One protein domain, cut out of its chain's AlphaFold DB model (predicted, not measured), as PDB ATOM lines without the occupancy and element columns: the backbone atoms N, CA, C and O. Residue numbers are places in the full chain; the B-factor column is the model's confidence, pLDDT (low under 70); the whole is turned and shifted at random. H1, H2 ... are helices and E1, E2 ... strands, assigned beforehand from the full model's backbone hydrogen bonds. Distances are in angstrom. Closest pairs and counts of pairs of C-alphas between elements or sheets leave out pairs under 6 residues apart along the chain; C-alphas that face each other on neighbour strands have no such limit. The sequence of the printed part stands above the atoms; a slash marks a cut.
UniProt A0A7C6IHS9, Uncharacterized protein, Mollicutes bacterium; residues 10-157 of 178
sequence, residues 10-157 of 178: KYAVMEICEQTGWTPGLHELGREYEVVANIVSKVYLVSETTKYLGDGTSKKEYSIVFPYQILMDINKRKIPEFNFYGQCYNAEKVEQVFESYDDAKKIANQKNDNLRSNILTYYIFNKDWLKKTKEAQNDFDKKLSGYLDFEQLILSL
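Overview. This is residues 10 to 157 of the 178 residues of an uncharacterized protein of Mollicutes bacterium (UniProt A0A7C6IHS9). One very long strand, E2, bends sharply and forms a hairpin with E1 along its first part and another with E3 along its last, a twisted, curled sheet whose two long hairpins splay apart; the helical hairpin H1 and H2 packs on E2, and a long loop, residues 66 to 91, leads from E3 to E4. The printed part has 148 residues, with E1, E2, E3, E4, H1 and H2 in that order along it. The sheet's order is E1, E2, E3, E4, antiparallel throughout, and the class is mixed, helices and strands. The whole is loose, with a radius of gyration of the C-alphas of 18.4 A and spans of 59 by 40 by 39 A.

Along the chain. Find C-alpha 10 at (171.824, 235.815, 212.525); from there E1, residues 10 to 24, runs 39.2 A and bends by 65 degrees at residue 21. E2, residues 29 to 52, runs 39.6 A and bends by 108 degrees at residue 47, ending at C-alpha 52, (180.352, 217.998, 225.851). Next come E3, residues 58 to 65, 23.2 A, and E4, residues 92 to 94, 6.5 A. H1, residues 101 to 122, runs 32.2 A. H2, residues 129 to 156, runs 40.4 A to C-alpha 156 at (170.630, 249.364, 207.011).

Arrangement. Look first at the meander E1 E2 E3 E4, each strand the antiparallel neighbour of the one before. The pairing is staggered: E2 pairs with E1 over residues 29 to 43, as in N 14 and O 39 at 2.8 A, and with E3 over residues 44 to 52, as in N 49 and O 61 at 2.8 A. Between E3 and E4, N 62 and O 94 are 2.8 A apart, within hydrogen-bond range. E1 and E3 are apart. H1 is on the sheet at a height of 8.5 A, over E2 and along it at 23 degrees on the local plane; the closest C-alphas of H1 and E2, Ala 108 and Asn 38, are 5.3 A apart. H2 is on the sheet too, at a height of 6.6 A; its closest C-alpha to E2 is that of Leu 144, 6.1 A from that of Ala 37. H1, with residues 116 to 120 alone, touches H2, the closest C-alphas being those of Arg 116 and Gln 137, 6.3 A apart; this helical hairpin has a shallow tilt of 23 degrees, opposite ways. Every O i to N i+4 pair is within hydrogen-bond range in H2, and 15 of 18 are in H1.

Size, cuts and confidence. The two C-alphas farthest apart, those of Phe 84 and Lys 127, are 61.1 A from each other. The printed part has no cut. The link from E3 to E4 is long, 26 residues. The mean pLDDT of the printed part is 88.8; look for values under 70 at residues 26 to 27, residue 72 and residues 120 to 125.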
ATOM      1  N   LYS A  10     172.073 235.609 211.095       93.56
ATOM      2  CA  LYS A  10     171.824 235.815 212.525       93.56
ATOM      3  C   LYS A  10     172.446 237.136 212.962       93.56
ATOM      4  O   LYS A  10     173.104 237.813 212.171       93.56
ATOM      5  N   TYR A  11     172.275 237.469 214.231       95.50
ATOM      6  CA  TYR A  11     172.948 238.581 214.883       95.50
ATOM      7  C   TYR A  11     173.979 238.052 215.873       95.50
ATOM      8  O   TYR A  11     173.746 237.057 216.557       95.50
ATOM      9  N   ALA A  12     175.122 238.716 215.960       96.62
ATOM     10  CA  ALA A  12     176.134 238.434 216.966       96.62
ATOM     11  C   ALA A  12     176.758 239.739 217.454       96.62
ATOM     12  O   ALA A  12     176.694 240.769 216.777       96.62
ATOM     13  N   VAL A  13     177.362 239.682 218.637       97.00
ATOM     14  CA  VAL A  13     178.150 240.795 219.161       97.00
ATOM     15  C   VAL A  13     179.530 240.754 218.514       97.00
ATOM     16  O   VAL A  13     180.242 239.764 218.651       97.00
ATOM     17  N   MET A  14     179.884 241.824 217.811       95.25
ATOM     18  CA  MET A  14     181.209 242.066 217.259       95.25
ATOM     19  C   MET A  14     182.030 242.868 218.267       95.25
ATOM     20  O   MET A  14     181.627 243.956 218.687       95.25
ATOM     21  N   GLU A  15     183.187 242.331 218.633       94.81
ATOM     22  CA  GLU A  15     184.150 243.011 219.493       94.81
ATOM     23  C   GLU A  15     185.034 243.923 218.640       94.81
ATOM     24  O   GLU A  15     185.622 243.501 217.643       94.81
ATOM     25  N   ILE A  16     185.098 245.200 219.010       93.25
ATOM     26  CA  ILE A  16     185.929 246.189 218.333       93.25
ATOM     27  C   ILE A  16     187.236 246.300 219.094       93.25
ATOM     28  O   ILE A  16     187.260 246.800 220.219       93.25
ATOM     29  N   CYS A  17     188.314 245.845 218.464       91.12
ATOM     30  CA  CYS A  17     189.651 245.902 219.033       91.12
ATOM     31  C   CYS A  17     190.433 247.083 218.456       91.12
ATOM     32  O   CYS A  17     190.569 247.210 217.238       91.12
ATOM     33  N   GLU A  18     190.998 247.912 219.328       88.81
ATOM     34  CA  GLU A  18     191.951 248.959 218.951       88.81
ATOM     35  C   GLU A  18     193.322 248.662 219.547       88.81
ATOM     36  O   GLU A  18     193.442 247.964 220.554       88.81
ATOM     37  N   GLN A  19     194.368 249.202 218.918       86.81
ATOM     38  CA  GLN A  19     195.688 249.199 219.529       86.81
ATOM     39  C   GLN A  19     195.674 250.176 220.713       86.81
ATOM     40  O   GLN A  19     195.523 251.380 220.506       86.81
ATOM     41  N   THR A  20     195.851 249.675 221.932       83.00
ATOM     42  CA  THR A  20     195.849 250.489 223.159       83.00
ATOM     43  C   THR A  20     197.248 250.731 223.714       83.00
ATOM     44  O   THR A  20     197.446 251.664 224.493       83.00
ATOM     45  N   GLY A  21     198.246 249.970 223.256       84.88
ATOM     46  CA  GLY A  21     199.596 250.079 223.789       84.88
ATOM     47  C   GLY A  21     200.665 249.317 223.017       84.88
ATOM     48  O   GLY A  21     200.511 248.952 221.841       84.88
ATOM     49  N   TRP A  22     201.778 249.114 223.718       85.31
ATOM     50  CA  TRP A  22     202.935 248.360 223.262       85.31
ATOM     51  C   TRP A  22     203.412 247.435 224.378       85.31
ATOM     52  O   TRP A  22     203.644 247.884 225.499       85.31
ATOM     53  N   THR A  23     203.625 246.165 224.058       84.00
ATOM     54  CA  THR A  23     204.199 245.180 224.974       84.00
ATOM     55  C   THR A  23     205.666 244.910 224.628       84.00
ATOM     56  O   THR A  23     206.041 244.932 223.452       84.00
ATOM     57  N   PRO A  24     206.539 244.641 225.615       78.50
ATOM     58  CA  PRO A  24     207.899 244.192 225.336       78.50
ATOM     59  C   PRO A  24     207.871 242.804 224.679       78.50
ATOM     60  O   PRO A  24     207.451 241.830 225.301       78.50
ATOM     61  N   GLY A  25     208.310 242.700 223.425       76.75
ATOM     62  CA  GLY A  25     208.527 241.429 222.737       76.75
ATOM     63  C   GLY A  25     209.985 240.976 222.814       76.75
ATOM     64  O   GLY A  25     210.875 241.732 223.199       76.75
ATOM     65  N   LEU A  26     210.241 239.724 222.417       69.81
ATOM     66  CA  LEU A  26     211.572 239.100 222.492       69.81
ATOM     67  C   LEU A  26     212.642 239.863 221.678       69.81
ATOM     68  O   LEU A  26     213.817 239.821 222.033       69.81
ATOM     69  N   HIS A  27     212.234 240.574 220.616       68.38
ATOM     70  CA  HIS A  27     213.129 241.341 219.740       68.38
ATOM     71  C   HIS A  27     212.610 242.732 219.315       68.38
ATOM     72  O   HIS A  27     213.403 243.503 218.788       68.38
ATOM     73  N   GLU A  28     211.338 243.084 219.559       77.06
ATOM     74  CA  GLU A  28     210.724 244.387 219.217       77.06
ATOM     75  C   GLU A  28     209.517 244.687 220.130       77.06
ATOM     76  O   GLU A  28     209.076 243.817 220.882       77.06
ATOM     77  N   LEU A  29     208.959 245.905 220.062       80.44
ATOM     78  CA  LEU A  29     207.683 246.233 220.707       80.44
ATOM     79  C   LEU A  29     206.526 245.529 219.975       80.44
ATOM     80  O   LEU A  29     206.250 245.809 218.809       80.44
ATOM     81  N   GLY A  30     205.829 244.637 220.674       82.12
ATOM     82  CA  GLY A  30     204.570 244.061 220.218       82.12
ATOM     83  C   GLY A  30     203.439 245.074 220.355       82.12
ATOM     84  O   GLY A  30     203.440 245.894 221.269       82.12
ATOM     85  N   ARG A  31     202.461 245.042 219.450       85.62
ATOM     86  CA  ARG A  31     201.252 245.863 219.590       85.62
ATOM     87  C   ARG A  31     200.313 245.211 220.594       85.62
ATOM     88  O   ARG A  31     200.022 244.023 220.476       85.62
ATOM     89  N   GLU A  32     199.832 245.996 221.546       85.81
ATOM     90  CA  GLU A  32     198.781 245.580 222.468       85.81
ATOM     91  C   GLU A  32     197.426 245.978 221.898       85.81
ATOM     92  O   GLU A  32     197.244 247.130 221.498       85.81
ATOM     93  N   TYR A  33     196.501 245.024 221.841       87.75
ATOM     94  CA  TYR A  33     195.141 245.239 221.370       87.75
ATOM     95  C   TYR A  33     194.159 244.874 222.474       87.75
ATOM     96  O   TYR A  33     194.250 243.789 223.045       87.75
ATOM     97  N   GLU A  34     193.194 245.751 222.719       89.81
ATOM     98  CA  GLU A  34     192.115 245.522 223.676       89.81
ATOM     99  C   GLU A  34     190.762 245.779 223.022       89.81
ATOM    100  O   GLU A  34     190.643 246.571 222.081       89.81
ATOM    101  N   VAL A  35     189.731 245.119 223.549       92.25
ATOM    102  CA  VAL A  35     188.344 245.389 223.170       92.25
ATOM    103  C   VAL A  35     187.945 246.750 223.732       92.25
ATOM    104  O   VAL A  35     187.850 246.927 224.945       92.25
ATOM    105  N   VAL A  36     187.682 247.710 222.849       91.94
ATOM    106  CA  VAL A  36     187.300 249.082 223.218       91.94
ATOM    107  C   VAL A  36     185.806 249.351 223.076       91.94
ATOM    108  O   VAL A  36     185.312 250.326 223.634       91.94
ATOM    109  N   ALA A  37     185.079 248.506 222.346       95.19
ATOM    110  CA  ALA A  37     183.629 248.577 222.221       95.19
ATOM    111  C   ALA A  37     183.049 247.247 221.735       95.19
ATOM    112  O   ALA A  37     183.743 246.415 221.155       95.19
ATOM    113  N   ASN A  38     181.749 247.073 221.936       97.06
ATOM    114  CA  ASN A  38     180.968 245.957 221.428       97.06
ATOM    115  C   ASN A  38     179.780 246.513 220.650       97.06
ATOM    116  O   ASN A  38     179.013 247.319 221.182       97.06
ATOM    117  N   ILE A  39     179.604 246.060 219.417       96.44
ATOM    118  CA  ILE A  39     178.453 246.421 218.585       96.44
ATOM    119  C   ILE A  39     177.746 245.165 218.101       96.44
ATOM    120  O   ILE A  39     178.306 244.071 218.129       96.44
ATOM    121  N   VAL A  40     176.508 245.299 217.654       96.38
ATOM    122  CA  VAL A  40     175.797 244.203 217.002       96.38
ATOM    123  C   VAL A  40     176.142 244.188 215.518       96.38
ATOM    124  O   VAL A  40     176.230 245.220 214.868       96.38
ATOM    125  N   SER A  41     176.302 243.005 214.942       93.69
ATOM    126  CA  SER A  41     176.390 242.856 213.493       93.69
ATOM    127  C   SER A  41     175.534 241.695 213.028       93.69
ATOM    128  O   SER A  41     175.368 240.695 213.733       93.69
ATOM    129  N   LYS A  42     175.035 241.811 211.797       91.44
ATOM    130  CA  LYS A  42     174.544 240.658 211.041       91.44
ATOM    131  C   LYS A  42     175.714 239.736 210.730       91.44
ATOM    132  O   LYS A  42     176.824 240.218 210.491       91.44
ATOM    133  N   VAL A  43     175.471 238.432 210.719       93.00
ATOM    134  CA  VAL A  43     176.490 237.408 210.464       93.00
ATOM    135  C   VAL A  43     175.939 236.276 209.616       93.00
ATOM    136  O   VAL A  43     174.757 235.947 209.707       93.00
ATOM    137  N   TYR A  44     176.810 235.645 208.832       92.75
ATOM    138  CA  TYR A  44     176.518 234.345 208.235       92.75
ATOM    139  C   TYR A  44     176.799 233.248 209.252       92.75
ATOM    140  O   TYR A  44     177.937 233.113 209.697       92.75
ATOM    141  N   LEU A  45     175.789 232.450 209.597       93.56
ATOM    142  CA  LEU A  45     175.972 231.256 210.414       93.56
ATOM    143  C   LEU A  45     176.437 230.095 209.529       93.56
ATOM    144  O   LEU A  45     175.686 229.604 208.688       93.56
ATOM    145  N   VAL A  46     177.675 229.648 209.729       93.69
ATOM    146  CA  VAL A  46     178.304 228.583 208.937       93.69
ATOM    147  C   VAL A  46     178.022 227.205 209.529       93.69
ATOM    148  O   VAL A  46     177.698 226.272 208.797       93.69
ATOM    149  N   SER A  47     178.145 227.065 210.848       92.75
ATOM    150  CA  SER A  47     177.882 225.805 211.546       92.75
ATOM    151  C   SER A  47     177.598 226.020 213.029       92.75
ATOM    152  O   SER A  47     178.102 226.963 213.633       92.75
ATOM    153  N   GLU A  48     176.871 225.084 213.631       95.12
ATOM    154  CA  GLU A  48     176.674 224.967 215.077       95.12
ATOM    155  C   GLU A  48     177.343 223.675 215.561       95.12
ATOM    156  O   GLU A  48     177.251 222.632 214.914       95.12
ATOM    157  N   THR A  49     178.060 223.734 216.679       94.56
ATOM    158  CA  THR A  49     178.713 222.577 217.296       94.56
ATOM    159  C   THR A  49     178.392 222.538 218.782       94.56
ATOM    160  O   THR A  49     178.625 223.507 219.500       94.56
ATOM    161  N   THR A  50     177.915 221.393 219.262       95.75
ATOM    162  CA  THR A  50     177.751 221.134 220.697       95.75
ATOM    163  C   THR A  50     178.979 220.393 221.214       95.75
ATOM    164  O   THR A  50     179.287 219.295 220.752       95.75
ATOM    165  N   LYS A  51     179.687 220.986 222.174       93.06
ATOM    166  CA  LYS A  51     180.808 220.365 222.889       93.06
ATOM    167  C   LYS A  51     180.318 219.842 224.230       93.06
ATOM    168  O   LYS A  51     179.701 220.590 224.980       93.06
ATOM    169  N   TYR A  52     180.622 218.590 224.542       94.50
ATOM    170  CA  TYR A  52     180.352 217.998 225.851       94.50
ATOM    171  C   TYR A  52     181.606 218.108 226.718       94.50
ATOM    172  O   TYR A  52     182.702 217.765 226.271       94.50
ATOM    173  N   LEU A  53     181.449 218.639 227.927       93.38
ATOM    174  CA  LEU A  53     182.526 218.847 228.887       93.38
ATOM    175  C   LEU A  53     182.643 217.643 229.831       93.38
ATOM    176  O   LEU A  53     181.713 216.850 229.980       93.38
ATOM    177  N   GLY A  54     183.807 217.496 230.471       92.81
ATOM    178  CA  GLY A  54     184.093 216.368 231.369       92.81
ATOM    179  C   GLY A  54     183.220 216.323 232.630       92.81
ATOM    180  O   GLY A  54     183.135 215.281 233.268       92.81
ATOM    181  N   ASP A  55     182.549 217.427 232.962       95.06
ATOM    182  CA  ASP A  55     181.567 217.528 234.046       95.06
ATOM    183  C   ASP A  55     180.141 217.114 233.623       95.06
ATOM    184  O   ASP A  55     179.203 217.214 234.411       95.06
ATOM    185  N   GLY A  56     179.965 216.645 232.382       92.19
ATOM    186  CA  GLY A  56     178.675 216.232 231.829       92.19
ATOM    187  C   GLY A  56     177.815 217.384 231.305       92.19
ATOM    188  O   GLY A  56     176.727 217.135 230.783       92.19
ATOM    189  N   THR A  57     178.278 218.632 231.397       94.94
ATOM    190  CA  THR A  57     177.593 219.776 230.786       94.94
ATOM    191  C   THR A  57     177.884 219.858 229.286       94.94
ATOM    192  O   THR A  57     178.789 219.206 228.758       94.94
ATOM    193  N   SER A  58     177.094 220.652 228.561       92.88
ATOM    194  CA  SER A  58     177.337 220.917 227.142       92.88
ATOM    195  C   SER A  58     177.377 222.412 226.862       92.88
ATOM    196  O   SER A  58     176.657 223.192 227.485       92.88
ATOM    197  N   LYS A  59     178.225 222.801 225.913       93.75
ATOM    198  CA  LYS A  59     178.393 224.177 225.457       93.75
ATOM    199  C   LYS A  59     178.206 224.238 223.949       93.75
ATOM    200  O   LYS A  59     178.801 223.443 223.220       93.75
ATOM    201  N   LYS A  60     177.396 225.186 223.482       94.38
ATOM    202  CA  LYS A  60     177.273 225.485 222.055       94.38
ATOM    203  C   LYS A  60     178.394 226.421 221.615       94.38
ATOM    204  O   LYS A  60     178.752 227.356 222.327       94.38
ATOM    205  N   GLU A  61     178.941 226.150 220.443       95.75
ATOM    206  CA  GLU A  61     179.895 226.991 219.731       95.75
ATOM    207  C   GLU A  61     179.383 227.165 218.303       95.75
ATOM    208  O   GLU A  61     179.046 226.191 217.624       95.75
ATOM    209  N   TYR A  62     179.314 228.407 217.850       96.38
ATOM    210  CA  TYR A  62     178.841 228.775 216.526       96.38
ATOM    211  C   TYR A  62     180.017 229.273 215.701       96.38
ATOM    212  O   TYR A  62     180.830 230.057 216.180       96.38
ATOM    213  N   SER A  63     180.097 228.818 214.458       96.00
ATOM    214  CA  SER A  63     181.043 229.321 213.467       96.00
ATOM    215  C   SER A  63     180.329 230.367 212.624       96.00
ATOM    216  O   SER A  63     179.335 230.045 211.964       96.00
ATOM    217  N   ILE A  64     180.792 231.612 212.676       95.31
ATOM    218  CA  ILE A  64     180.146 232.758 212.038       95.31
ATOM    219  C   ILE A  64     181.121 233.538 211.162       95.31
ATOM    220  O   ILE A  64     182.320 233.545 211.406       95.31
ATOM    221  N   VAL A  65     180.610 234.241 210.156       93.62
ATOM    222  CA  VAL A  65     181.400 235.199 209.373       93.62
ATOM    223  C   VAL A  65     180.757 236.567 209.481       93.62
ATOM    224  O   VAL A  65     179.590 236.735 209.119       93.62
ATOM    225  N   PHE A  66     181.537 237.541 209.950       92.56
ATOM    226  CA  PHE A  66     181.165 238.946 209.901       92.56
ATOM    227  C   PHE A  66     181.346 239.478 208.470       92.56
ATOM    228  O   PHE A  66     182.475 239.529 207.972       92.56
ATOM    229  N   PRO A  67     180.255 239.868 207.790       89.62
ATOM    230  CA  PRO A  67     180.302 240.357 206.419       89.62
ATOM    231  C   PRO A  67     180.980 241.724 206.312       89.62
ATOM    232  O   PRO A  67     181.613 242.016 205.299       89.62
ATOM    233  N   TYR A  68     180.873 242.540 207.358       88.56
ATOM    234  CA  TYR A  68     181.415 243.889 207.425       88.56
ATOM    235  C   TYR A  68     182.369 243.997 208.610       88.56
ATOM    236  O   TYR A  68     182.144 243.381 209.649       88.56
ATOM    237  N   GLN A  69     183.437 244.773 208.454       82.50
ATOM    238  CA  GLN A  69     184.372 245.088 209.531       82.50
ATOM    239  C   GLN A  69     184.669 246.581 209.530       82.50
ATOM    240  O   GLN A  69     184.629 247.239 208.487       82.50
ATOM    241  N   ILE A  70     184.998 247.099 210.706       75.62
ATOM    242  CA  ILE A  70     185.437 248.482 210.873       75.62
ATOM    243  C   ILE A  70     186.705 248.714 210.036       75.62
ATOM    244  O   ILE A  70     187.578 247.850 209.968       75.62
ATOM    245  N   LEU A  71     186.778 249.873 209.368       70.94
ATOM    246  CA  LEU A  71     187.843 250.279 208.431       70.94
ATOM    247  C   LEU A  71     187.907 249.504 207.104       70.94
ATOM    248  O   LEU A  71     188.758 249.815 206.268       70.94
ATOM    249  N   MET A  72     187.021 248.534 206.866       68.88
ATOM    250  CA  MET A  72     186.864 247.968 205.528       68.88
ATOM    251  C   MET A  72     185.975 248.855 204.662       68.88
ATOM    252  O   MET A  72     185.054 249.516 205.139       68.88
ATOM    253  N   ASP A  73     186.246 248.832 203.359       74.69
ATOM    254  CA  ASP A  73     185.320 249.358 202.363       74.69
ATOM    255  C   ASP A  73     183.985 248.621 202.512       74.69
ATOM    256  O   ASP A  73     183.928 247.406 202.319       74.69
ATOM    257  N   ILE A  74     182.926 249.349 202.875       73.50
ATOM    258  CA  ILE A  74     181.592 248.779 203.102       73.50
ATOM    259  C   ILE A  74     181.052 248.078 201.845       73.50
ATOM    260  O   ILE A  74     180.260 247.147 201.947       73.50
ATOM    261  N   ASN A  75     181.553 248.449 200.660       72.38
ATOM    262  CA  ASN A  75     181.214 247.798 199.396       72.38
ATOM    263  C   ASN A  75     181.907 246.433 199.213       72.38
ATOM    264  O   ASN A  75     181.586 245.691 198.284       72.38
ATOM    265  N   LYS A  76     182.878 246.085 200.067       77.69
ATOM    266  CA  LYS A  76     183.649 244.834 200.016       77.69
ATOM    267  C   LYS A  76     183.259 243.917 201.163       77.69
ATOM    268  O   LYS A  76     183.987 243.744 202.140       77.69
ATOM    269  N   ARG A  77     182.096 243.296 200.997       83.25
ATOM    270  CA  ARG A  77     181.566 242.312 201.936       83.25
ATOM    271  C   ARG A  77     182.405 241.030 201.956       83.25
ATOM    272  O   ARG A  77     182.720 240.480 200.901       83.25
ATOM    273  N   LYS A  78     182.673 240.492 203.147       87.31
ATOM    274  CA  LYS A  78     183.179 239.123 203.318       87.31
ATOM    275  C   LYS A  78     182.047 238.105 203.194       87.31
ATOM    276  O   LYS A  78     180.943 238.306 203.696       87.31
ATOM    277  N   ILE A  79     182.334 236.985 202.547       88.56
ATOM    278  CA  ILE A  79     181.457 235.810 202.508       88.56
ATOM    279  C   ILE A  79     182.196 234.615 203.113       88.56
ATOM    280  O   ILE A  79     183.422 234.657 203.183       88.56
ATOM    281  N   PRO A  80     181.501 233.554 203.554       90.81
ATOM    282  CA  PRO A  80     182.165 232.334 204.000       90.81
ATOM    283  C   PRO A  80     183.084 231.751 202.920       90.81
ATOM    284  O   PRO A  80     182.650 231.483 201.798       90.81
ATOM    285  N   GLU A  81     184.357 231.558 203.265       90.56
ATOM    286  CA  GLU A  81     185.396 231.049 202.367       90.56
ATOM    287  C   GLU A  81     185.979 229.749 202.919       90.56
ATOM    288  O   GLU A  81     186.368 229.661 204.085       90.56
ATOM    289  N   PHE A  82     186.045 228.726 202.066       89.88
ATOM    290  CA  PHE A  82     186.394 227.367 202.462       89.88
ATOM    291  C   PHE A  82     187.729 226.943 201.868       89.88
ATOM    292  O   PHE A  82     188.020 227.212 200.702       89.88
ATOM    293  N   ASN A  83     188.528 226.242 202.666       90.56
ATOM    294  CA  ASN A  83     189.726 225.574 202.174       90.56
ATOM    295  C   ASN A  83     189.364 224.261 201.449       90.56
ATOM    296  O   ASN A  83     188.207 223.835 201.419       90.56
ATOM    297  N   PHE A  84     190.370 223.583 200.893       89.44
ATOM    298  CA  PHE A  84     190.193 222.306 200.189       89.44
ATOM    299  C   PHE A  84     189.559 221.196 201.059       89.44
ATOM    300  O   PHE A  84     188.937 220.282 200.529       89.44
ATOM    301  N   TYR A  85     189.664 221.294 202.389       90.75
ATOM    302  CA  TYR A  85     189.086 220.344 203.347       90.75
ATOM    303  C   TYR A  85     187.645 220.687 203.760       90.75
ATOM    304  O   TYR A  85     187.101 220.052 204.661       90.75
ATOM    305  N   GLY A  86     187.025 221.699 203.145       84.44
ATOM    306  CA  GLY A  86     185.663 222.121 203.476       84.44
ATOM    307  C   GLY A  86     185.549 222.858 204.813       84.44
ATOM    308  O   GLY A  86     184.452 222.966 205.355       84.44
ATOM    309  N   GLN A  87     186.652 223.381 205.352       87.81
ATOM    310  CA  GLN A  87     186.637 224.206 206.562       87.81
ATOM    311  C   GLN A  87     186.567 225.683 206.184       87.81
ATOM    312  O   GLN A  87     187.365 226.150 205.368       87.81
ATOM    313  N   CYS A  88     185.636 226.414 206.798       91.06
ATOM    314  CA  CYS A  88     185.526 227.858 206.621       91.06
ATOM    315  C   CYS A  88     186.687 228.548 207.348       91.06
ATOM    316  O   CYS A  88     186.694 228.593 208.576       91.06
ATOM    317  N   TYR A  89     187.688 229.041 206.616       91.56
ATOM    318  CA  TYR A  89     188.925 229.549 207.225       91.56
ATOM    319  C   TYR A  89     188.818 230.998 207.698       91.56
ATOM    320  O   TYR A  89     189.647 231.448 208.484       91.56
ATOM    321  N   ASN A  90     187.820 231.737 207.212       93.19
ATOM    322  CA  ASN A  90     187.554 233.115 207.614       93.19
ATOM    323  C   ASN A  90     186.388 233.231 208.610       93.19
ATOM    324  O   ASN A  90     185.902 234.338 208.843       93.19
ATOM    325  N   ALA A  91     185.931 232.104 209.168       93.44
ATOM    326  CA  ALA A  91     184.920 232.091 210.212       93.44
ATOM    327  C   ALA A  91     185.538 232.253 211.603       93.44
ATOM    328  O   ALA A  91     186.583 231.684 211.920       93.44
ATOM    329  N   GLU A  92     184.838 233.001 212.442       94.56
ATOM    330  CA  GLU A  92     185.117 233.175 213.856       94.56
ATOM    331  C   GLU A  92     184.213 232.263 214.685       94.56
ATOM    332  O   GLU A  92     183.077 231.966 214.309       94.56
ATOM    333  N   LYS A  93     184.721 231.802 215.827       95.06
ATOM    334  CA  LYS A  93     183.971 230.965 216.759       95.06
ATOM    335  C   LYS A  93     183.426 231.811 217.895       95.06
ATOM    336  O   LYS A  93     184.202 232.412 218.629       95.06
ATOM    337  N   VAL A  94     182.112 231.790 218.074       94.94
ATOM    338  CA  VAL A  94     181.425 232.525 219.139       94.94
ATOM    339  C   VAL A  94     180.522 231.614 219.953       94.94
ATOM    340  O   VAL A  94     180.049 230.579 219.488       94.94
ATOM    341  N   GLU A  95     180.257 232.012 221.190       93.75
ATOM    342  CA  GLU A  95     179.412 231.244 222.110       93.75
ATOM    343  C   GLU A  95     177.923 231.563 221.955       93.75
ATOM    344  O   GLU A  95     177.071 230.780 222.372       93.75
ATOM    345  N   GLN A  96     177.599 232.722 221.376       94.81
ATOM    346  CA  GLN A  96     176.238 233.238 221.296       94.81
ATOM    347  C   GLN A  96     175.964 233.826 219.915       94.81
ATOM    348  O   GLN A  96     176.730 234.642 219.404       94.81
ATOM    349  N   VAL A  97     174.833 233.421 219.347       96.56
ATOM    350  CA  VAL A  97     174.206 234.020 218.168       96.56
ATOM    351  C   VAL A  97     172.727 234.204 218.477       96.56
ATOM    352  O   VAL A  97     172.150 233.444 219.258       96.56
ATOM    353  N   PHE A  98     172.119 235.215 217.876       96.06
ATOM    354  CA  PHE A  98     170.763 235.643 218.179       96.06
ATOM    355  C   PHE A  98     169.925 235.686 216.911       96.06
ATOM    356  O   PHE A  98     170.403 236.043 215.834       96.06
ATOM    357  N   GLU A  99     168.650 235.348 217.056       93.25
ATOM    358  CA  GLU A  99     167.658 235.519 215.995       93.25
ATOM    359  C   GLU A  99     167.285 236.990 215.803       93.25
ATOM    360  O   GLU A  99     166.998 237.421 214.690       93.25
ATOM    361  N   SER A 100     167.304 237.764 216.891       94.38
ATOM    362  CA  SER A 100     166.889 239.160 216.907       94.38
ATOM    363  C   SER A 100     168.070 240.094 217.162       94.38
ATOM    364  O   SER A 100     168.988 239.790 217.931       94.38
ATOM    365  N   TYR A 101     168.015 241.266 216.530       94.31
ATOM    366  CA  TYR A 101     168.924 242.366 216.828       94.31
ATOM    367  C   TYR A 101     168.799 242.799 218.295       94.31
ATOM    368  O   TYR A 101     169.812 242.974 218.964       94.31
ATOM    369  N   ASP A 102     167.574 242.909 218.818       96.56
ATOM    370  CA  ASP A 102     167.321 243.406 220.174       96.56
ATOM    371  C   ASP A 102     167.960 242.528 221.257       96.56
ATOM    372  O   ASP A 102     168.494 243.046 222.241       96.56
ATOM    373  N   ASP A 103     167.955 241.203 221.088       97.50
ATOM    374  CA  ASP A 103     168.589 240.303 222.055       97.50
ATOM    375  C   ASP A 103     170.115 240.382 221.985       97.50
ATOM    376  O   ASP A 103     170.767 240.482 223.027       97.50
ATOM    377  N   ALA A 104     170.687 240.453 220.778       97.31
ATOM    378  CA  ALA A 104     172.114 240.727 220.615       97.31
ATOM    379  C   ALA A 104     172.495 242.088 221.222       97.31
ATOM    380  O   ALA A 104     173.547 242.223 221.852       97.31
ATOM    381  N   LYS A 105     171.618 243.091 221.085       97.88
ATOM    382  CA  LYS A 105     171.848 244.449 221.575       97.88
ATOM    383  C   LYS A 105     171.893 244.516 223.093       97.88
ATOM    384  O   LYS A 105     172.753 245.209 223.633       97.88
ATOM    385  N   LYS A 106     171.038 243.765 223.793       98.19
ATOM    386  CA  LYS A 106     171.102 243.643 225.261       98.19
ATOM    387  C   LYS A 106     172.475 243.149 225.715       98.19
ATOM    388  O   LYS A 106     173.055 243.731 226.627       98.19
ATOM    389  N   ILE A 107     173.018 242.129 225.048       98.00
ATOM    390  CA  ILE A 107     174.333 241.570 225.386       98.00
ATOM    391  C   ILE A 107     175.464 242.540 225.035       98.00
ATOM    392  O   ILE A 107     176.367 242.736 225.848       98.00
ATOM    393  N   ALA A 108     175.410 243.195 223.872       97.62
ATOM    394  CA  ALA A 108     176.389 244.217 223.496       97.62
ATOM    395  C   ALA A 108     176.417 245.373 224.513       97.62
ATOM    396  O   ALA A 108     177.489 245.759 224.976       97.62
ATOM    397  N   ASN A 109     175.245 245.869 224.923       98.00
ATOM    398  CA  ASN A 109     175.127 246.914 225.940       98.00
ATOM    399  C   ASN A 109     175.689 246.450 227.288       98.00
ATOM    400  O   ASN A 109     176.502 247.156 227.869       98.00
ATOM    401  N   GLN A 110     175.355 245.236 227.736       97.75
ATOM    402  CA  GLN A 110     175.907 244.677 228.972       97.75
ATOM    403  C   GLN A 110     177.443 244.591 228.933       97.75
ATOM    404  O   GLN A 110     178.112 244.935 229.909       97.75
ATOM    405  N   LYS A 111     178.028 244.153 227.809       97.06
ATOM    406  CA  LYS A 111     179.489 244.135 227.639       97.06
ATOM    407  C   LYS A 111     180.085 245.548 227.666       97.06
ATOM    408  O   LYS A 111     181.121 245.751 228.293       97.06
ATOM    409  N   ASN A 112     179.432 246.524 227.038       97.31
ATOM    410  CA  ASN A 112     179.883 247.918 227.054       97.31
ATOM    411  C   ASN A 112     179.777 248.558 228.439       97.31
ATOM    412  O   ASN A 112     180.695 249.268 228.837       97.31
ATOM    413  N   ASP A 113     178.727 248.263 229.202       95.06
ATOM    414  CA  ASP A 113     178.589 248.723 230.585       95.06
ATOM    415  C   ASP A 113     179.716 248.166 231.469       95.06
ATOM    416  O   ASP A 113     180.268 248.884 232.310       95.06
ATOM    417  N   ASN A 114     180.122 246.913 231.233       93.62
ATOM    418  CA  ASN A 114     181.274 246.308 231.900       93.62
ATOM    419  C   ASN A 114     182.593 246.992 231.504       93.62
ATOM    420  O   ASN A 114     183.381 247.326 232.388       93.62
ATOM    421  N   LEU A 115     182.828 247.255 230.210       92.19
ATOM    422  CA  LEU A 115     184.006 248.008 229.752       92.19
ATOM    423  C   LEU A 115     184.055 249.399 230.397       92.19
ATOM    424  O   LEU A 115     185.066 249.776 230.988       92.19
ATOM    425  N   ARG A 116     182.933 250.122 230.368       89.88
ATOM    426  CA  ARG A 116     182.781 251.457 230.954       89.88
ATOM    427  C   ARG A 116     183.029 251.468 232.461       89.88
ATOM    428  O   ARG A 116     183.618 252.412 232.985       89.88
ATOM    429  N   SER A 117     182.593 250.424 233.162       86.81
ATOM    430  CA  SER A 117     182.823 250.265 234.601       86.81
ATOM    431  C   SER A 117     184.285 249.941 234.912       86.81
ATOM    432  O   SER A 117     184.836 250.480 235.868       86.81
ATOM    433  N   ASN A 118     184.949 249.139 234.075       83.94
ATOM    434  CA  ASN A 118     186.357 248.773 234.254       83.94
ATOM    435  C   ASN A 118     187.333 249.939 234.050       83.94
ATOM    436  O   ASN A 118     188.442 249.889 234.578       83.94
ATOM    437  N   ILE A 119     186.920 251.023 233.380       78.62
ATOM    438  CA  ILE A 119     187.688 252.283 233.324       78.62
ATOM    439  C   ILE A 119     188.047 252.765 234.741       78.62
ATOM    440  O   ILE A 119     189.131 253.301 234.959       78.62
ATOM    441  N   LEU A 120     187.174 252.522 235.727       68.94
ATOM    442  CA  LEU A 120     187.393 252.903 237.125       68.94
ATOM    443  C   LEU A 120     188.586 252.189 237.765       68.94
ATOM    444  O   LEU A 120     189.244 252.763 238.631       68.94
ATOM    445  N   THR A 121     188.869 250.958 237.336       65.50
ATOM    446  CA  THR A 121     189.895 250.085 237.922       65.50
ATOM    447  C   THR A 121     191.311 250.615 237.683       65.50
ATOM    448  O   THR A 121     192.213 250.341 238.471       65.50
ATOM    449  N   TYR A 122     191.511 251.417 236.632       60.28
ATOM    450  CA  TYR A 122     192.833 251.891 236.215       60.28
ATOM    451  C   TYR A 122     193.262 253.229 236.836       60.28
ATOM    452  O   TYR A 122     194.440 253.587 236.771       60.28
ATOM    453  N   TYR A 123     192.353 253.976 237.471       65.38
ATOM    454  CA  TYR A 123     192.681 255.279 238.052       65.38
ATOM    455  C   TYR A 123     192.962 255.187 239.555       65.38
ATOM    456  O   TYR A 123     192.077 254.887 240.355       65.38
ATOM    457  N   ILE A 124     194.191 255.541 239.954       65.56
ATOM    458  CA  ILE A 124     194.581 255.677 241.366       65.56
ATOM    459  C   ILE A 124     193.707 256.744 242.031       65.56
ATOM    460  O   ILE A 124     193.618 257.878 241.546       65.56
ATOM    461  N   PHE A 125     193.099 256.396 243.166       68.19
ATOM    462  CA  PHE A 125     192.279 257.311 243.951       68.19
ATOM    463  C   PHE A 125     193.127 258.490 244.463       68.19
ATOM    464  O   PHE A 125     193.963 258.352 245.354       68.19
ATOM    465  N   ASN A 126     192.933 259.664 243.864       74.56
ATOM    466  CA  ASN A 126     193.575 260.930 244.214       74.56
ATOM    467  C   ASN A 126     192.559 262.081 244.094       74.56
ATOM    468  O   ASN A 126     191.404 261.863 243.730       74.56
ATOM    469  N   LYS A 127     192.970 263.319 244.399       75.88
ATOM    470  CA  LYS A 127     192.067 264.489 244.393       75.88
ATOM    471  C   LYS A 127     191.373 264.738 243.044       75.88
ATOM    472  O   LYS A 127     190.261 265.253 243.038       75.88
ATOM    473  N   ASP A 128     191.985 264.320 241.937       80.12
ATOM    474  CA  ASP A 128     191.451 264.491 240.582       80.12
ATOM    475  C   ASP A 128     190.754 263.235 240.044       80.12
ATOM    476  O   ASP A 128     190.264 263.240 238.915       80.12
ATOM    477  N   TRP A 129     190.693 262.156 240.830       80.25
ATOM    478  CA  TRP A 129     190.186 260.855 240.394       80.25
ATOM    479  C   TRP A 129     188.779 260.952 239.808       80.25
ATOM    480  O   TRP A 129     188.545 260.493 238.696       80.25
ATOM    481  N   LEU A 130     187.862 261.637 240.498       81.88
ATOM    482  CA  LEU A 130     186.480 261.775 240.034       81.88
ATOM    483  C   LEU A 130     186.397 262.500 238.684       81.88
ATOM    484  O   LEU A 130     185.560 262.161 237.849       81.88
ATOM    485  N   LYS A 131     187.253 263.506 238.476       85.56
ATOM    486  CA  LYS A 131     187.296 264.280 237.236       85.56
ATOM    487  C   LYS A 131     187.846 263.428 236.091       85.56
ATOM    488  O   LYS A 131     187.169 263.296 235.078       85.56
ATOM    489  N   LYS A 132     189.005 262.791 236.290       83.81
ATOM    490  CA  LYS A 132     189.662 261.938 235.281       83.81
ATOM    491  C   LYS A 132     188.801 260.744 234.880       83.81
ATOM    492  O   LYS A 132     188.683 260.431 233.703       83.81
ATOM    493  N   THR A 133     188.137 260.127 235.851       83.44
ATOM    494  CA  THR A 133     187.169 259.055 235.617       83.44
ATOM    495  C   THR A 133     186.015 259.508 234.725       83.44
ATOM    496  O   THR A 133     185.668 258.814 233.774       83.44
ATOM    497  N   LYS A 134     185.413 260.670 235.014       86.94
ATOM    498  CA  LYS A 134     184.317 261.204 234.195       86.94
ATOM    499  C   LYS A 134     184.778 261.549 232.783       86.94
ATOM    500  O   LYS A 134     184.054 261.274 231.836       86.94
ATOM    501  N   GLU A 135     185.963 262.137 232.647       89.44
ATOM    502  CA  GLU A 135     186.569 262.422 231.341       89.44
ATOM    503  C   GLU A 135     186.758 261.127 230.538       89.44
ATOM    504  O   GLU A 135     186.268 261.037 229.418       89.44
ATOM    505  N   ALA A 136     187.326 260.084 231.146       86.81
ATOM    506  CA  ALA A 136     187.521 258.792 230.492       86.81
ATOM    507  C   ALA A 136     186.202 258.087 230.119       86.81
ATOM    508  O   ALA A 136     186.104 257.491 229.048       86.81
ATOM    509  N   GLN A 137     185.171 258.169 230.968       89.94
ATOM    510  CA  GLN A 137     183.836 257.653 230.642       89.94
ATOM    511  C   GLN A 137     183.200 258.415 229.477       89.94
ATOM    512  O   GLN A 137     182.639 257.791 228.584       89.94
ATOM    513  N   ASN A 138     183.323 259.743 229.449       91.88
ATOM    514  CA  ASN A 138     182.821 260.550 228.336       91.88
ATOM    515  C   ASN A 138     183.564 260.238 227.029       91.88
ATOM    516  O   ASN A 138     182.939 260.175 225.971       91.88
ATOM    517  N   ASP A 139     184.880 260.027 227.091       90.81
ATOM    518  CA  ASP A 139     185.681 259.632 225.931       90.81
ATOM    519  C   ASP A 139     185.264 258.252 225.410       90.81
ATOM    520  O   ASP A 139     185.126 258.069 224.197       90.81
ATOM    521  N   PHE A 140     184.993 257.301 226.311       92.25
ATOM    522  CA  PHE A 140     184.415 256.005 225.957       92.25
ATOM    523  C   PHE A 140     183.042 256.162 225.295       92.25
ATOM    524  O   PHE A 140     182.838 255.641 224.201       92.25
ATOM    525  N   ASP A 141     182.128 256.924 225.903       93.69
ATOM    526  CA  ASP A 141     180.770 257.133 225.388       93.69
ATOM    527  C   ASP A 141     180.811 257.785 223.987       93.69
ATOM    528  O   ASP A 141     180.077 257.393 223.074       93.69
ATOM    529  N   LYS A 142     181.740 258.727 223.768       93.50
ATOM    530  CA  LYS A 142     181.971 259.366 222.466       93.50
ATOM    531  C   LYS A 142     182.506 258.386 221.420       93.50
ATOM    532  O   LYS A 142     182.030 258.404 220.285       93.50
ATOM    533  N   LYS A 143     183.479 257.540 221.777       91.31
ATOM    534  CA  LYS A 143     183.990 256.489 220.880       91.31
ATOM    535  C   LYS A 143     182.895 255.488 220.525       91.31
ATOM    536  O   LYS A 143     182.692 255.202 219.348       91.31
ATOM    537  N   LEU A 144     182.159 255.010 221.531       95.31
ATOM    538  CA  LEU A 144     181.061 254.068 221.353       95.31
ATOM    539  C   LEU A 144     180.023 254.620 220.376       95.31
ATOM    540  O   LEU A 144     179.636 253.905 219.459       95.31
ATOM    541  N   SER A 145     179.643 255.897 220.500       94.38
ATOM    542  CA  SER A 145     178.724 256.545 219.555       94.38
ATOM    543  C   SER A 145     179.181 256.416 218.099       94.38
ATOM    544  O   SER A 145     178.366 256.095 217.242       94.38
ATOM    545  N   GLY A 146     180.475 256.598 217.817       91.56
ATOM    546  CA  GLY A 146     181.004 256.452 216.457       91.56
ATOM    547  C   GLY A 146     180.880 255.024 215.912       91.56
ATOM    548  O   GLY A 146     180.596 254.826 214.732       91.56
ATOM    549  N   TYR A 147     181.035 254.008 216.763       94.19
ATOM    550  CA  TYR A 147     180.807 252.618 216.357       94.19
ATOM    551  C   TYR A 147     179.325 252.265 216.251       94.19
ATOM    552  O   TYR A 147     178.962 251.417 215.438       94.19
ATOM    553  N   LEU A 148     178.457 252.915 217.029       94.81
ATOM    554  CA  LEU A 148     177.010 252.761 216.894       94.81
ATOM    555  C   LEU A 148     176.507 253.309 215.556       94.81
ATOM    556  O   LEU A 148     175.629 252.698 214.954       94.81
ATOM    557  N   ASP A 149     177.098 254.385 215.034       92.19
ATOM    558  CA  ASP A 149     176.789 254.857 213.678       92.19
ATOM    559  C   ASP A 149     177.140 253.791 212.623       92.19
ATOM    560  O   ASP A 149     176.374 253.541 211.688       92.19
ATOM    561  N   PHE A 150     178.269 253.098 212.802       91.06
ATOM    562  CA  PHE A 150     178.665 251.979 211.944       91.06
ATOM    563  C   PHE A 150     177.742 250.757 212.098       91.06
ATOM    564  O   PHE A 150     177.383 250.128 211.103       91.06
ATOM    565  N   GLU A 151     177.313 250.443 213.321       93.50
ATOM    566  CA  GLU A 151     176.305 249.415 213.591       93.50
ATOM    567  C   GLU A 151     175.013 249.701 212.814       93.50
ATOM    568  O   GLU A 151     174.524 248.834 212.091       93.50
ATOM    569  N   GLN A 152     174.492 250.930 212.892       92.00
ATOM    570  CA  GLN A 152     173.289 251.326 212.158       92.00
ATOM    571  C   GLN A 152     173.485 251.243 210.640       92.00
ATOM    572  O   GLN A 152     172.584 250.794 209.930       92.00
ATOM    573  N   LEU A 153     174.671 251.599 210.136       89.31
ATOM    574  CA  LEU A 153     175.003 251.413 208.726       89.31
ATOM    575  C   LEU A 153     174.920 249.932 208.328       89.31
ATOM    576  O   LEU A 153     174.213 249.616 207.376       89.31
ATOM    577  N   ILE A 154     175.554 249.016 209.068       88.38
ATOM    578  CA  ILE A 154     175.472 247.564 208.806       88.38
ATOM    579  C   ILE A 154     174.020 247.074 208.832       88.38
ATOM    580  O   ILE A 154     173.593 246.278 207.985       88.38
ATOM    581  N   LEU A 155     173.249 247.535 209.816       87.06
ATOM    582  CA  LEU A 155     171.845 247.172 209.939       87.06
ATOM    583  C   LEU A 155     171.029 247.689 208.761       87.06
ATOM    584  O   LEU A 155     170.158 246.963 208.322       87.06
ATOM    585  N   SER A 156     171.348 248.844 208.181       85.56
ATOM    586  CA  SER A 156     170.630 249.364 207.011       85.56
ATOM    587  C   SER A 156     170.878 248.581 205.713       85.56
ATOM    588  O   SER A 156     170.060 248.638 204.800       85.56
ATOM    589  N   LEU A 157     171.958 247.793 205.630       80.56
ATOM    590  CA  LEU A 157     172.325 247.000 204.445       80.56
ATOM    591  C   LEU A 157     171.548 245.663 204.356       80.56
ATOM    592  O   LEU A 157     172.118 244.624 204.026       80.56
TER     593      LEU A 157